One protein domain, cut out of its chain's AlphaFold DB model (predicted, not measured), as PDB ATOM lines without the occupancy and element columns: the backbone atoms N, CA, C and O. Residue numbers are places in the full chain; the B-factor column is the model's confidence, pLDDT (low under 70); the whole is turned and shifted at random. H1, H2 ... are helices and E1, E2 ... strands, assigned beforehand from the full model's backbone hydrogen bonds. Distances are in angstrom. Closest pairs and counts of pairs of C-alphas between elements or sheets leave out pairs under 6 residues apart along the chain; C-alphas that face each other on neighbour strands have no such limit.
ATOM      1  N   GLU A 283      -9.192  28.472   2.374       81.62
ATOM      2  CA  GLU A 283      -7.870  28.116   1.865       81.62
ATOM      3  C   GLU A 283      -7.435  28.996   0.670       81.62
ATOM      4  O   GLU A 283      -6.253  29.338   0.552       81.62
ATOM      5  N   ASP A 284      -8.379  29.446  -0.167       79.94
ATOM      6  CA  ASP A 284      -8.116  30.367  -1.284       79.94
ATOM      7  C   ASP A 284      -7.772  31.771  -0.757       79.94
ATOM      8  O   ASP A 284      -6.795  32.398  -1.181       79.94
ATOM      9  N   LEU A 285      -8.539  32.248   0.235       77.38
ATOM     10  CA  LEU A 285      -8.282  33.520   0.916       77.38
ATOM     11  C   LEU A 285      -6.921  33.497   1.620       77.38
ATOM     12  O   LEU A 285      -6.123  34.413   1.407       77.38
ATOM     13  N   VAL A 286      -6.627  32.439   2.387       82.12
ATOM     14  CA  VAL A 286      -5.324  32.205   3.034       82.12
ATOM     15  C   VAL A 286      -4.189  32.327   2.018       82.12
ATOM     16  O   VAL A 286      -3.284  33.139   2.211       82.12
ATOM     17  N   SER A 287      -4.280  31.606   0.897       80.44
ATOM     18  CA  SER A 287      -3.272  31.622  -0.173       80.44
ATOM     19  C   SER A 287      -3.076  33.017  -0.787       80.44
ATOM     20  O   SER A 287      -1.959  33.409  -1.141       80.44
ATOM     21  N   SER A 288      -4.148  33.811  -0.873       74.62
ATOM     22  CA  SER A 288      -4.102  35.177  -1.409       74.62
ATOM     23  C   SER A 288      -3.414  36.191  -0.474       74.62
ATOM     24  O   SER A 288      -2.826  37.164  -0.962       74.62
ATOM     25  N   PHE A 289      -3.455  35.959   0.847       72.75
ATOM     26  CA  PHE A 289      -2.881  36.842   1.872       72.75
ATOM     27  C   PHE A 289      -1.492  36.414   2.364       72.75
ATOM     28  O   PHE A 289      -0.745  37.272   2.828       72.75
ATOM     29  N   THR A 290      -1.094  35.148   2.207       70.38
ATOM     30  CA  THR A 290       0.307  34.723   2.398       70.38
ATOM     31  C   THR A 290       1.217  35.188   1.256       70.38
ATOM     32  O   THR A 290       2.390  35.473   1.483       70.38
ATOM     33  N   THR A 291       0.680  35.302   0.036       61.72
ATOM     34  CA  THR A 291       1.462  35.617  -1.176       61.72
ATOM     35  C   THR A 291       1.589  37.123  -1.461       61.72
ATOM     36  O   THR A 291       2.552  37.560  -2.091       61.72
ATOM     37  N   ALA A 292       0.631  37.949  -1.022       56.75
ATOM     38  CA  ALA A 292       0.568  39.371  -1.371       56.75
ATOM     39  C   ALA A 292       1.019  40.301  -0.230       56.75
ATOM     40  O   ALA A 292       0.642  40.119   0.925       56.75
ATOM     41  N   LYS A 293       1.754  41.372  -0.563       55.75
ATOM     42  CA  LYS A 293       2.064  42.451   0.394       55.75
ATOM     43  C   LYS A 293       0.777  43.154   0.854       55.75
ATOM     44  O   LYS A 293      -0.164  43.306   0.075       55.75
ATOM     45  N   THR A 294       0.743  43.544   2.128       53.00
ATOM     46  CA  THR A 294      -0.490  43.900   2.847       53.00
ATOM     47  C   THR A 294      -1.168  45.180   2.355       53.00
ATOM     48  O   THR A 294      -0.544  46.091   1.808       53.00
ATOM     49  N   THR A 295      -2.477  45.269   2.608       56.25
ATOM     50  CA  THR A 295      -3.251  46.503   2.435       56.25
ATOM     51  C   THR A 295      -2.722  47.626   3.328       56.25
ATOM     52  O   THR A 295      -2.244  47.408   4.445       56.25
ATOM     53  N   SER A 296      -2.806  48.861   2.831       59.78
ATOM     54  CA  SER A 296      -2.080  50.010   3.379       59.78
ATOM     55  C   SER A 296      -2.311  50.239   4.884       59.78
ATOM     56  O   SER A 296      -3.385  50.625   5.358       59.78
ATOM     57  N   GLY A 297      -1.238  50.015   5.650       72.00
ATOM     58  CA  GLY A 297      -1.178  50.246   7.092       72.00
ATOM     59  C   GLY A 297      -1.845  49.183   7.969       72.00
ATOM     60  O   GLY A 297      -1.983  49.430   9.164       72.00
ATOM     61  N   TRP A 298      -2.276  48.037   7.432       81.81
ATOM     62  CA  TRP A 298      -2.727  46.894   8.236       81.81
ATOM     63  C   TRP A 298      -1.602  45.865   8.407       81.81
ATOM     64  O   TRP A 298      -0.868  45.566   7.461       81.81
ATOM     65  N   LYS A 299      -1.483  45.308   9.616       82.69
ATOM     66  CA  LYS A 299      -0.766  44.049   9.847       82.69
ATOM     67  C   LYS A 299      -1.723  42.893   9.572       82.69
ATOM     68  O   LYS A 299      -2.892  42.988   9.945       82.69
ATOM     69  N   THR A 300      -1.215  41.824   8.974       84.69
ATOM     70  CA  THR A 300      -1.954  40.579   8.734       84.69
ATOM     71  C   THR A 300      -1.235  39.432   9.429       84.69
ATOM     72  O   THR A 300      -0.006  39.409   9.449       84.69
ATOM     73  N   ASP A 301      -1.998  38.503   9.992       81.88
ATOM     74  CA  ASP A 301      -1.527  37.244  10.571       81.88
ATOM     75  C   ASP A 301      -2.519  36.127  10.199       81.88
ATOM     76  O   ASP A 301      -3.711  36.392  10.010       81.88
ATOM     77  N   VAL A 302      -2.044  34.893  10.030       82.56
ATOM     78  CA  VAL A 302      -2.819  33.791   9.437       82.56
ATOM     79  C   VAL A 302      -2.667  32.518  10.259       82.56
ATOM     80  O   VAL A 302      -1.569  32.010  10.464       82.56
ATOM     81  N   SER A 303      -3.802  31.971  10.683       80.69
ATOM     82  CA  SER A 303      -3.936  30.714  11.413       80.69
ATOM     83  C   SER A 303      -4.849  29.746  10.653       80.69
ATOM     84  O   SER A 303      -5.665  30.168   9.832       80.69
ATOM     85  N   ASN A 304      -4.754  28.449  10.962       76.69
ATOM     86  CA  ASN A 304      -5.421  27.343  10.255       76.69
ATOM     87  C   ASN A 304      -6.949  27.493  10.101       76.69
ATOM     88  O   ASN A 304      -7.534  26.896   9.193       76.69
ATOM     89  N   ASP A 305      -7.583  28.273  10.984       81.62
ATOM     90  CA  ASP A 305      -9.028  28.522  10.981       81.62
ATOM     91  C   ASP A 305      -9.414  30.016  11.078       81.62
ATOM     92  O   ASP A 305     -10.605  30.332  11.171       81.62
ATOM     93  N   ARG A 306      -8.437  30.944  11.083       84.62
ATOM     94  CA  ARG A 306      -8.666  32.404  11.176       84.62
ATOM     95  C   ARG A 306      -7.587  33.242  10.490       84.62
ATOM     96  O   ARG A 306      -6.402  33.039  10.730       84.62
ATOM     97  N   ILE A 307      -8.000  34.265   9.744       85.06
ATOM     98  CA  ILE A 307      -7.138  35.355   9.267       85.06
ATOM     99  C   ILE A 307      -7.397  36.589  10.137       85.06
ATOM    100  O   ILE A 307      -8.543  37.012  10.308       85.06
ATOM    101  N   PHE A 308      -6.334  37.183  10.672       85.00
ATOM    102  CA  PHE A 308      -6.372  38.386  11.495       85.00
ATOM    103  C   PHE A 308      -5.790  39.566  10.721       85.00
ATOM    104  O   PHE A 308      -4.665  39.507  10.236       85.00
ATOM    105  N   PHE A 309      -6.511  40.680  10.689       86.56
ATOM    106  CA  PHE A 309      -6.010  41.971  10.232       86.56
ATOM    107  C   PHE A 309      -6.107  42.957  11.387       86.56
ATOM    108  O   PHE A 309      -7.183  43.121  11.962       86.56
ATOM    109  N   TYR A 310      -5.020  43.633  11.745       84.44
ATOM    110  CA  TYR A 310      -5.026  44.550  12.886       84.44
ATOM    111  C   TYR A 310      -4.174  45.806  12.693       84.44
ATOM    112  O   TYR A 310      -3.236  45.865  11.893       84.44
ATOM    113  N   LYS A 311      -4.536  46.836  13.455       82.56
ATOM    114  CA  LYS A 311      -3.819  48.099  13.624       82.56
ATOM    115  C   LYS A 311      -3.505  48.280  15.103       82.56
ATOM    116  O   LYS A 311      -4.333  47.977  15.960       82.56
ATOM    117  N   LEU A 312      -2.296  48.750  15.386       80.00
ATOM    118  CA  LEU A 312      -1.828  49.032  16.741       80.00
ATOM    119  C   LEU A 312      -1.885  50.541  16.992       80.00
ATOM    120  O   LEU A 312      -1.578  51.322  16.092       80.00
ATOM    121  N   ALA A 313      -2.257  50.939  18.205       72.38
ATOM    122  CA  ALA A 313      -1.993  52.270  18.734       72.38
ATOM    123  C   ALA A 313      -0.946  52.185  19.847       72.38
ATOM    124  O   ALA A 313      -0.835  51.179  20.548       72.38
ATOM    125  N   PHE A 314      -0.202  53.273  20.002       73.88
ATOM    126  CA  PHE A 314       0.733  53.491  21.095       73.88
ATOM    127  C   PHE A 314       0.146  54.594  21.972       73.88
ATOM    128  O   PHE A 314      -0.270  55.629  21.450       73.88
ATOM    129  N   SER A 315       0.070  54.359  23.278       66.69
ATOM    130  CA  SER A 315      -0.310  55.386  24.251       66.69
ATOM    131  C   SER A 315       0.926  56.081  24.821       66.69
ATOM    132  O   SER A 315       2.025  55.525  24.801       66.69
ATOM    133  N   GLU A 316       0.741  57.281  25.371       65.81
ATOM    134  CA  GLU A 316       1.799  58.062  26.036       65.81
ATOM    135  C   GLU A 316       2.439  57.284  27.203       65.81
ATOM    136  O   GLU A 316       3.639  57.379  27.436       65.81
ATOM    137  N   ASN A 317       1.665  56.406  27.851       67.06
ATOM    138  CA  ASN A 317       2.108  55.504  28.920       67.06
ATOM    139  C   ASN A 317       2.826  54.233  28.406       67.06
ATOM    140  O   ASN A 317       2.868  53.227  29.111       67.06
ATOM    141  N   LEU A 318       3.330  54.235  27.165       61.09
ATOM    142  CA  LEU A 318       4.005  53.118  26.476       61.09
ATOM    143  C   LEU A 318       3.182  51.821  26.306       61.09
ATOM    144  O   LEU A 318       3.678  50.849  25.734       61.09
ATOM    145  N   VAL A 319       1.911  51.791  26.721       65.44
ATOM    146  CA  VAL A 319       1.022  50.643  26.491       65.44
ATOM    147  C   VAL A 319       0.634  50.593  25.013       65.44
ATOM    148  O   VAL A 319       0.071  51.554  24.476       65.44
ATOM    149  N   VAL A 320       0.916  49.456  24.374       69.88
ATOM    150  CA  VAL A 320       0.500  49.138  23.003       69.88
ATOM    151  C   VAL A 320      -0.874  48.478  23.042       69.88
ATOM    152  O   VAL A 320      -1.068  47.496  23.756       69.88
ATOM    153  N   SER A 321      -1.825  48.983  22.260       72.25
ATOM    154  CA  SER A 321      -3.182  48.432  22.171       72.25
ATOM    155  C   SER A 321      -3.573  48.117  20.727       72.25
ATOM    156  O   SER A 321      -3.058  48.708  19.777       72.25
ATOM    157  N   VAL A 322      -4.500  47.175  20.541       77.06
ATOM    158  CA  VAL A 322      -5.108  46.920  19.228       77.06
ATOM    159  C   VAL A 322      -6.178  47.982  18.992       77.06
ATOM    160  O   VAL A 322      -7.281  47.900  19.527       77.06
ATOM    161  N   SER A 323      -5.839  49.001  18.201       78.00
ATOM    162  CA  SER A 323      -6.744  50.113  17.910       78.00
ATOM    163  C   SER A 323      -7.894  49.686  17.014       78.00
ATOM    164  O   SER A 323      -9.011  50.147  17.213       78.00
ATOM    165  N   ARG A 324      -7.660  48.786  16.048       82.19
ATOM    166  CA  ARG A 324      -8.709  48.142  15.241       82.19
ATOM    167  C   ARG A 324      -8.294  46.733  14.847       82.19
ATOM    168  O   ARG A 324      -7.123  46.504  14.551       82.19
ATOM    169  N   ALA A 325      -9.257  45.819  14.774       81.50
ATOM    170  CA  ALA A 325      -9.065  44.487  14.213       81.50
ATOM    171  C   ALA A 325     -10.248  44.057  13.340       81.50
ATOM    172  O   ALA A 325     -11.394  44.428  13.596       81.50
ATOM    173  N   VAL A 326      -9.958  43.238  12.336       81.19
ATOM    174  CA  VAL A 326     -10.911  42.457  11.548       81.19
ATOM    175  C   VAL A 326     -10.419  41.016  11.576       81.19
ATOM    176  O   VAL A 326      -9.248  40.759  11.313       81.19
ATOM    177  N   ILE A 327     -11.297  40.084  11.923       81.06
ATOM    178  CA  ILE A 327     -10.998  38.657  12.016       81.06
ATOM    179  C   ILE A 327     -11.963  37.941  11.079       81.06
ATOM    180  O   ILE A 327     -13.177  38.079  11.240       81.06
ATOM    181  N   VAL A 328     -11.423  37.200  10.115       82.06
ATOM    182  CA  VAL A 328     -12.180  36.342   9.196       82.06
ATOM    183  C   VAL A 328     -11.964  34.898   9.633       82.06
ATOM    184  O   VAL A 328     -10.825  34.437   9.679       82.06
ATOM    185  N   SER A 329     -13.034  34.198   9.990       79.56
ATOM    186  CA  SER A 329     -12.991  32.788  10.395       79.56
ATOM    187  C   SER A 329     -13.169  31.846   9.195       79.56
ATOM    188  O   SER A 329     -13.514  32.275   8.096       79.56
ATOM    189  N   LYS A 330     -12.934  30.548   9.405       78.31
ATOM    190  CA  LYS A 330     -13.030  29.489   8.381       78.31
ATOM    191  C   LYS A 330     -14.418  29.265   7.783       78.31
ATOM    192  O   LYS A 330     -14.533  28.877   6.629       78.31
ATOM    193  N   ASP A 331     -15.466  29.571   8.541       74.50
ATOM    194  CA  ASP A 331     -16.857  29.664   8.073       74.50
ATOM    195  C   ASP A 331     -17.141  30.973   7.300       74.50
ATOM    196  O   ASP A 331     -18.293  31.326   7.056       74.50
ATOM    197  N   LEU A 332     -16.081  31.711   6.946       72.75
ATOM    198  CA  LEU A 332     -16.071  33.037   6.330       72.75
ATOM    199  C   LEU A 332     -16.729  34.135   7.182       72.75
ATOM    200  O   LEU A 332     -16.892  35.256   6.693       72.75
ATOM    201  N   SER A 333     -17.073  33.857   8.448       70.69
ATOM    202  CA  SER A 333     -17.681  34.835   9.355       70.69
ATOM    203  C   SER A 333     -16.697  35.930   9.770       70.69
ATOM    204  O   SER A 333     -15.489  35.711   9.902       70.69
ATOM    205  N   VAL A 334     -17.229  37.136   9.976       71.50
ATOM    206  CA  VAL A 334     -16.449  38.351  10.228       71.50
ATOM    207  C   VAL A 334     -16.726  38.908  11.621       71.50
ATOM    208  O   VAL A 334     -17.843  39.329  11.925       71.50
ATOM    209  N   CYS A 335     -15.671  39.033  12.425       69.19
ATOM    210  CA  CYS A 335     -15.672  39.798  13.671       69.19
ATOM    211  C   CYS A 335     -14.837  41.074  13.504       69.19
ATOM    212  O   CYS A 335     -13.704  41.022  13.030       69.19
ATOM    213  N   VAL A 336     -15.365  42.225  13.930       72.38
ATOM    214  CA  VAL A 336     -14.650  43.513  13.889       72.38
ATOM    215  C   VAL A 336     -14.554  44.106  15.289       72.38
ATOM    216  O   VAL A 336     -15.533  44.119  16.034       72.38
ATOM    217  N   ASN A 337     -13.379  44.632  15.627       69.81
ATOM    218  CA  ASN A 337     -13.114  45.384  16.847       69.81
ATOM    219  C   ASN A 337     -12.625  46.802  16.496       69.81
ATOM    220  O   ASN A 337     -11.804  46.967  15.589       69.81
ATOM    221  N   SER A 338     -13.111  47.815  17.213       72.75
ATOM    222  CA  SER A 338     -12.593  49.186  17.169       72.75
ATOM    223  C   SER A 338     -12.391  49.695  18.596       72.75
ATOM    224  O   SER A 338     -13.316  49.680  19.404       72.75
ATOM    225  N   ASN A 339     -11.160  50.101  18.907       67.94
ATOM    226  CA  ASN A 339     -10.680  50.586  20.201       67.94
ATOM    227  C   ASN A 339     -11.152  49.726  21.391       67.94
ATOM    228  O   ASN A 339     -11.726  50.214  22.361       67.94
ATOM    229  N   GLY A 340     -10.935  48.410  21.287       58.66
ATOM    230  CA  GLY A 340     -11.309  47.411  22.292       58.66
ATOM    231  C   GLY A 340     -12.756  46.915  22.192       58.66
ATOM    232  O   GLY A 340     -13.055  45.819  22.668       58.66
ATOM    233  N   ARG A 341     -13.652  47.644  21.518       61.31
ATOM    234  CA  ARG A 341     -15.087  47.332  21.431       61.31
ATOM    235  C   ARG A 341     -15.396  46.454  20.220       61.31
ATOM    236  O   ARG A 341     -15.024  46.789  19.097       61.31
ATOM    237  N   LEU A 342     -16.134  45.361  20.422       55.59
ATOM    238  CA  LEU A 342     -16.723  44.601  19.313       55.59
ATOM    239  C   LEU A 342     -17.783  45.448  18.599       55.59
ATOM    240  O   LEU A 342     -18.625  46.070  19.246       55.59
ATOM    241  N   VAL A 343     -17.758  45.449  17.267       58.34
ATOM    242  CA  VAL A 343     -18.755  46.133  16.436       58.34
ATOM    243  C   VAL A 343     -19.983  45.223  16.278       58.34
ATOM    244  O   VAL A 343     -19.838  44.122  15.747       58.34
ATOM    245  N   PRO A 344     -21.190  45.649  16.702       47.88
ATOM    246  CA  PRO A 344     -22.409  44.851  16.585       47.88
ATOM    247  C   PRO A 344     -22.683  44.299  15.172       47.88
ATOM    248  O   PRO A 344     -22.612  45.062  14.195       47.88
ATOM    249  N   PRO A 345     -23.080  43.013  15.050       42.75
ATOM    250  CA  PRO A 345     -23.567  42.442  13.799       42.75
ATOM    251  C   PRO A 345     -24.675  43.308  13.183       42.75
ATOM    252  O   PRO A 345     -25.604  43.734  13.868       42.75
ATOM    253  N   GLY A 346     -24.561  43.597  11.885       40.94
ATOM    254  CA  GLY A 346     -25.498  44.452  11.144       40.94
ATOM    255  C   GLY A 346     -25.034  45.894  10.890       40.94
ATOM    256  O   GLY A 346     -25.590  46.538   9.993       40.94
ATOM    257  N   MET A 347     -23.997  46.394  11.585       41.91
ATOM    258  CA  MET A 347     -23.339  47.667  11.222       41.91
ATOM    259  C   MET A 347     -22.257  47.517  10.136       41.91
ATOM    260  O   MET A 347     -21.938  48.496   9.462       41.91
ATOM    261  N   LEU A 348     -21.722  46.309   9.938       49.44
ATOM    262  CA  LEU A 348     -20.720  45.965   8.920       49.44
ATOM    263  C   LEU A 348     -21.080  44.645   8.217       49.44
ATOM    264  O   LEU A 348     -22.059  43.988   8.576       49.44
ATOM    265  N   VAL A 349     -20.289  44.284   7.204       50.69
ATOM    266  CA  VAL A 349     -20.333  42.979   6.525       50.69
ATOM    267  C   VAL A 349     -20.015  41.867   7.529       50.69
ATOM    268  O   VAL A 349     -19.060  41.989   8.292       50.69
ATOM    269  N   THR A 350     -20.823  40.805   7.532       52.78
ATOM    270  CA  THR A 350     -20.736  39.680   8.484       52.78
ATOM    271  C   THR A 350     -20.123  38.409   7.896       52.78
ATOM    272  O   THR A 350     -19.796  37.504   8.658       52.78
ATOM    273  N   SER A 351     -19.970  38.329   6.572       56.84
ATOM    274  CA  SER A 351     -19.366  37.196   5.864       56.84
ATOM    275  C   SER A 351     -18.602  37.659   4.619       56.84
ATOM    276  O   SER A 351     -19.012  38.618   3.965       56.84
ATOM    277  N   ILE A 352     -17.489  36.996   4.302       63.47
ATOM    278  CA  ILE A 352     -16.637  37.295   3.137       63.47
ATOM    279  C   ILE A 352     -17.037  36.427   1.935       63.47
ATOM    280  O   ILE A 352     -17.255  35.232   2.103       63.47
ATOM    281  N   GLY A 353     -17.106  37.008   0.729       62.38
ATOM    282  CA  GLY A 353     -17.324  36.274  -0.528       62.38
ATOM    283  C   GLY A 353     -16.155  36.340  -1.520       62.38
ATOM    284  O   GLY A 353     -16.169  35.630  -2.519       62.38
ATOM    285  N   SER A 354     -15.155  37.189  -1.270       67.50
ATOM    286  CA  SER A 354     -14.014  37.455  -2.156       67.50
ATOM    287  C   SER A 354     -12.857  38.111  -1.391       67.50
ATOM    288  O   SER A 354     -13.027  38.574  -0.260       67.50
ATOM    289  N   ARG A 355     -11.676  38.218  -2.010       71.19
ATOM    290  CA  ARG A 355     -10.564  39.015  -1.460       71.19
ATOM    291  C   ARG A 355     -10.934  40.501  -1.391       71.19
ATOM    292  O   ARG A 355     -10.615  41.192  -0.425       71.19
ATOM    293  N   GLU A 356     -11.636  40.981  -2.408       69.56
ATOM    294  CA  GLU A 356     -12.047  42.370  -2.591       69.56
ATOM    295  C   GLU A 356     -13.013  42.833  -1.485       69.56
ATOM    296  O   GLU A 356     -12.954  43.993  -1.066       69.56
ATOM    297  N   ASP A 357     -13.847  41.931  -0.951       67.25
ATOM    298  CA  ASP A 357     -14.687  42.196   0.226       67.25
ATOM    299  C   ASP A 357     -13.847  42.483   1.477       67.25
ATOM    300  O   ASP A 357     -14.182  43.382   2.253       67.25
ATOM    301  N   VAL A 358     -12.741  41.753   1.667       71.31
ATOM    302  CA  VAL A 358     -11.812  41.962   2.788       71.31
ATOM    303  C   VAL A 358     -11.129  43.320   2.648       71.31
ATOM    304  O   VAL A 358     -11.191  44.135   3.569       71.31
ATOM    305  N   ASP A 359     -10.550  43.617   1.484       71.44
ATOM    306  CA  ASP A 359      -9.865  44.891   1.230       71.44
ATOM    307  C   ASP A 359     -10.839  46.087   1.364       71.44
ATOM    308  O   ASP A 359     -10.518  47.116   1.978       71.44
ATOM    309  N   GLY A 360     -12.081  45.926   0.889       67.19
ATOM    310  CA  GLY A 360     -13.173  46.882   1.076       67.19
ATOM    311  C   GLY A 360     -13.554  47.087   2.546       67.19
ATOM    312  O   GLY A 360     -13.666  48.232   3.007       67.19
ATOM    313  N   LEU A 361     -13.703  46.000   3.309       68.88
ATOM    314  CA  LEU A 361     -14.007  46.015   4.741       68.88
ATOM    315  C   LEU A 361     -12.894  46.693   5.550       68.88
ATOM    316  O   LEU A 361     -13.184  47.588   6.345       68.88
ATOM    317  N   LEU A 362     -11.626  46.358   5.304       74.00
ATOM    318  CA  LEU A 362     -10.463  47.002   5.929       74.00
ATOM    319  C   LEU A 362     -10.427  48.510   5.641       74.00
ATOM    320  O   LEU A 362     -10.106  49.319   6.524       74.00
ATOM    321  N   GLY A 363     -10.833  48.918   4.436       69.44
ATOM    322  CA  GLY A 363     -11.048  50.318   4.081       69.44
ATOM    323  C   GLY A 363     -12.200  50.976   4.854       69.44
ATOM    324  O   GLY A 363     -12.090  52.136   5.259       69.44
ATOM    325  N   VAL A 364     -13.322  50.285   5.078       65.25
ATOM    326  CA  VAL A 364     -14.447  50.801   5.886       65.25
ATOM    327  C   VAL A 364     -14.056  50.931   7.358       65.25
ATOM    328  O   VAL A 364     -14.240  52.007   7.928       65.25
ATOM    329  N   VAL A 365     -13.456  49.896   7.949       68.94
ATOM    330  CA  VAL A 365     -13.027  49.865   9.359       68.94
ATOM    331  C   VAL A 365     -11.950  50.920   9.635       68.94
ATOM    332  O   VAL A 365     -11.994  51.608  10.654       68.94
ATOM    333  N   SER A 366     -11.054  51.181   8.676       73.69
ATOM    334  CA  SER A 366     -10.088  52.295   8.764       73.69
ATOM    335  C   SER A 366     -10.737  53.685   8.850       73.69
ATOM    336  O   SER A 366     -10.076  54.626   9.277       73.69
ATOM    337  N   ARG A 367     -12.017  53.832   8.478       69.44
ATOM    338  CA  ARG A 367     -12.765  55.106   8.453       69.44
ATOM    339  C   ARG A 367     -13.941  55.148   9.437       69.44
ATOM    340  O   ARG A 367     -14.786  56.041   9.333       69.44
TER     341      ARG A 367
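AT A GLANCE: This is residues 283 to 367 of the 416 residues of an uncharacterized protein of Ixodes ricinus (UniProt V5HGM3). One twisted sheet of four strands has both helices over one face, H1 over E1 and E2 and H2 over E3; the other face has no named helix. The hairpin of E2 and E3 reaches out at one end beyond E1 and E4, and a long link loops round the E4 edge to H2. The 85 printed residues run H1, E1, E2, E3, E4, H2, with the sheet order E1, E2, E3, E4, antiparallel throughout: a meander, each strand the antiparallel neighbour of the one before. The class is mixed, and the whole is compact, with a radius of gyration of the C-alphas of 12.8 A and spans of 41 by 30 by 22 A.

IN THESE COORDINATES: Find C-alpha 306 at (-8.666, 32.404, 11.176); from there E2 runs 25.1 A to residue 314. E3, residues 320 to 329, covers 24.7 A and bends by 63 degrees at residue 324. E1 is residues 299 to 303, 13.8 A, and E4 residues 334 to 338, 13.4 A. H1, residues 283 to 291, begins at (-7.870, 28.116, 1.865) and covers 12.4 A; H2, residues 355 to 365, covers 15.5 A to (-13.027, 49.865, 9.359).

HOW THE PARTS SIT: Between E2 and E3, look at N 309 and O 326, 2.8 A; between E1 and E2, N 301 and O 308, 2.9 A; between E3 and E4, N 327 and O 335, 2.8 A. H2 is on the sheet at a height of 10.0 A, its closest C-alphas to E3 being Leu 362 and Val 326, 7.2 A. H1 is on the same face at 9.6 A, with C-alphas 286 and 302 of H1 and E1 closest at 7.1 A. In H1 and H2 every O i to N i+4 pair is within hydrogen-bond range.

THE WHOLE: C-alphas 284 and 317 are farthest apart, 40.6 A. The printed part has no cut; the link from E4 to H2, residues 339 to 354, is long and under pLDDT 70 throughout.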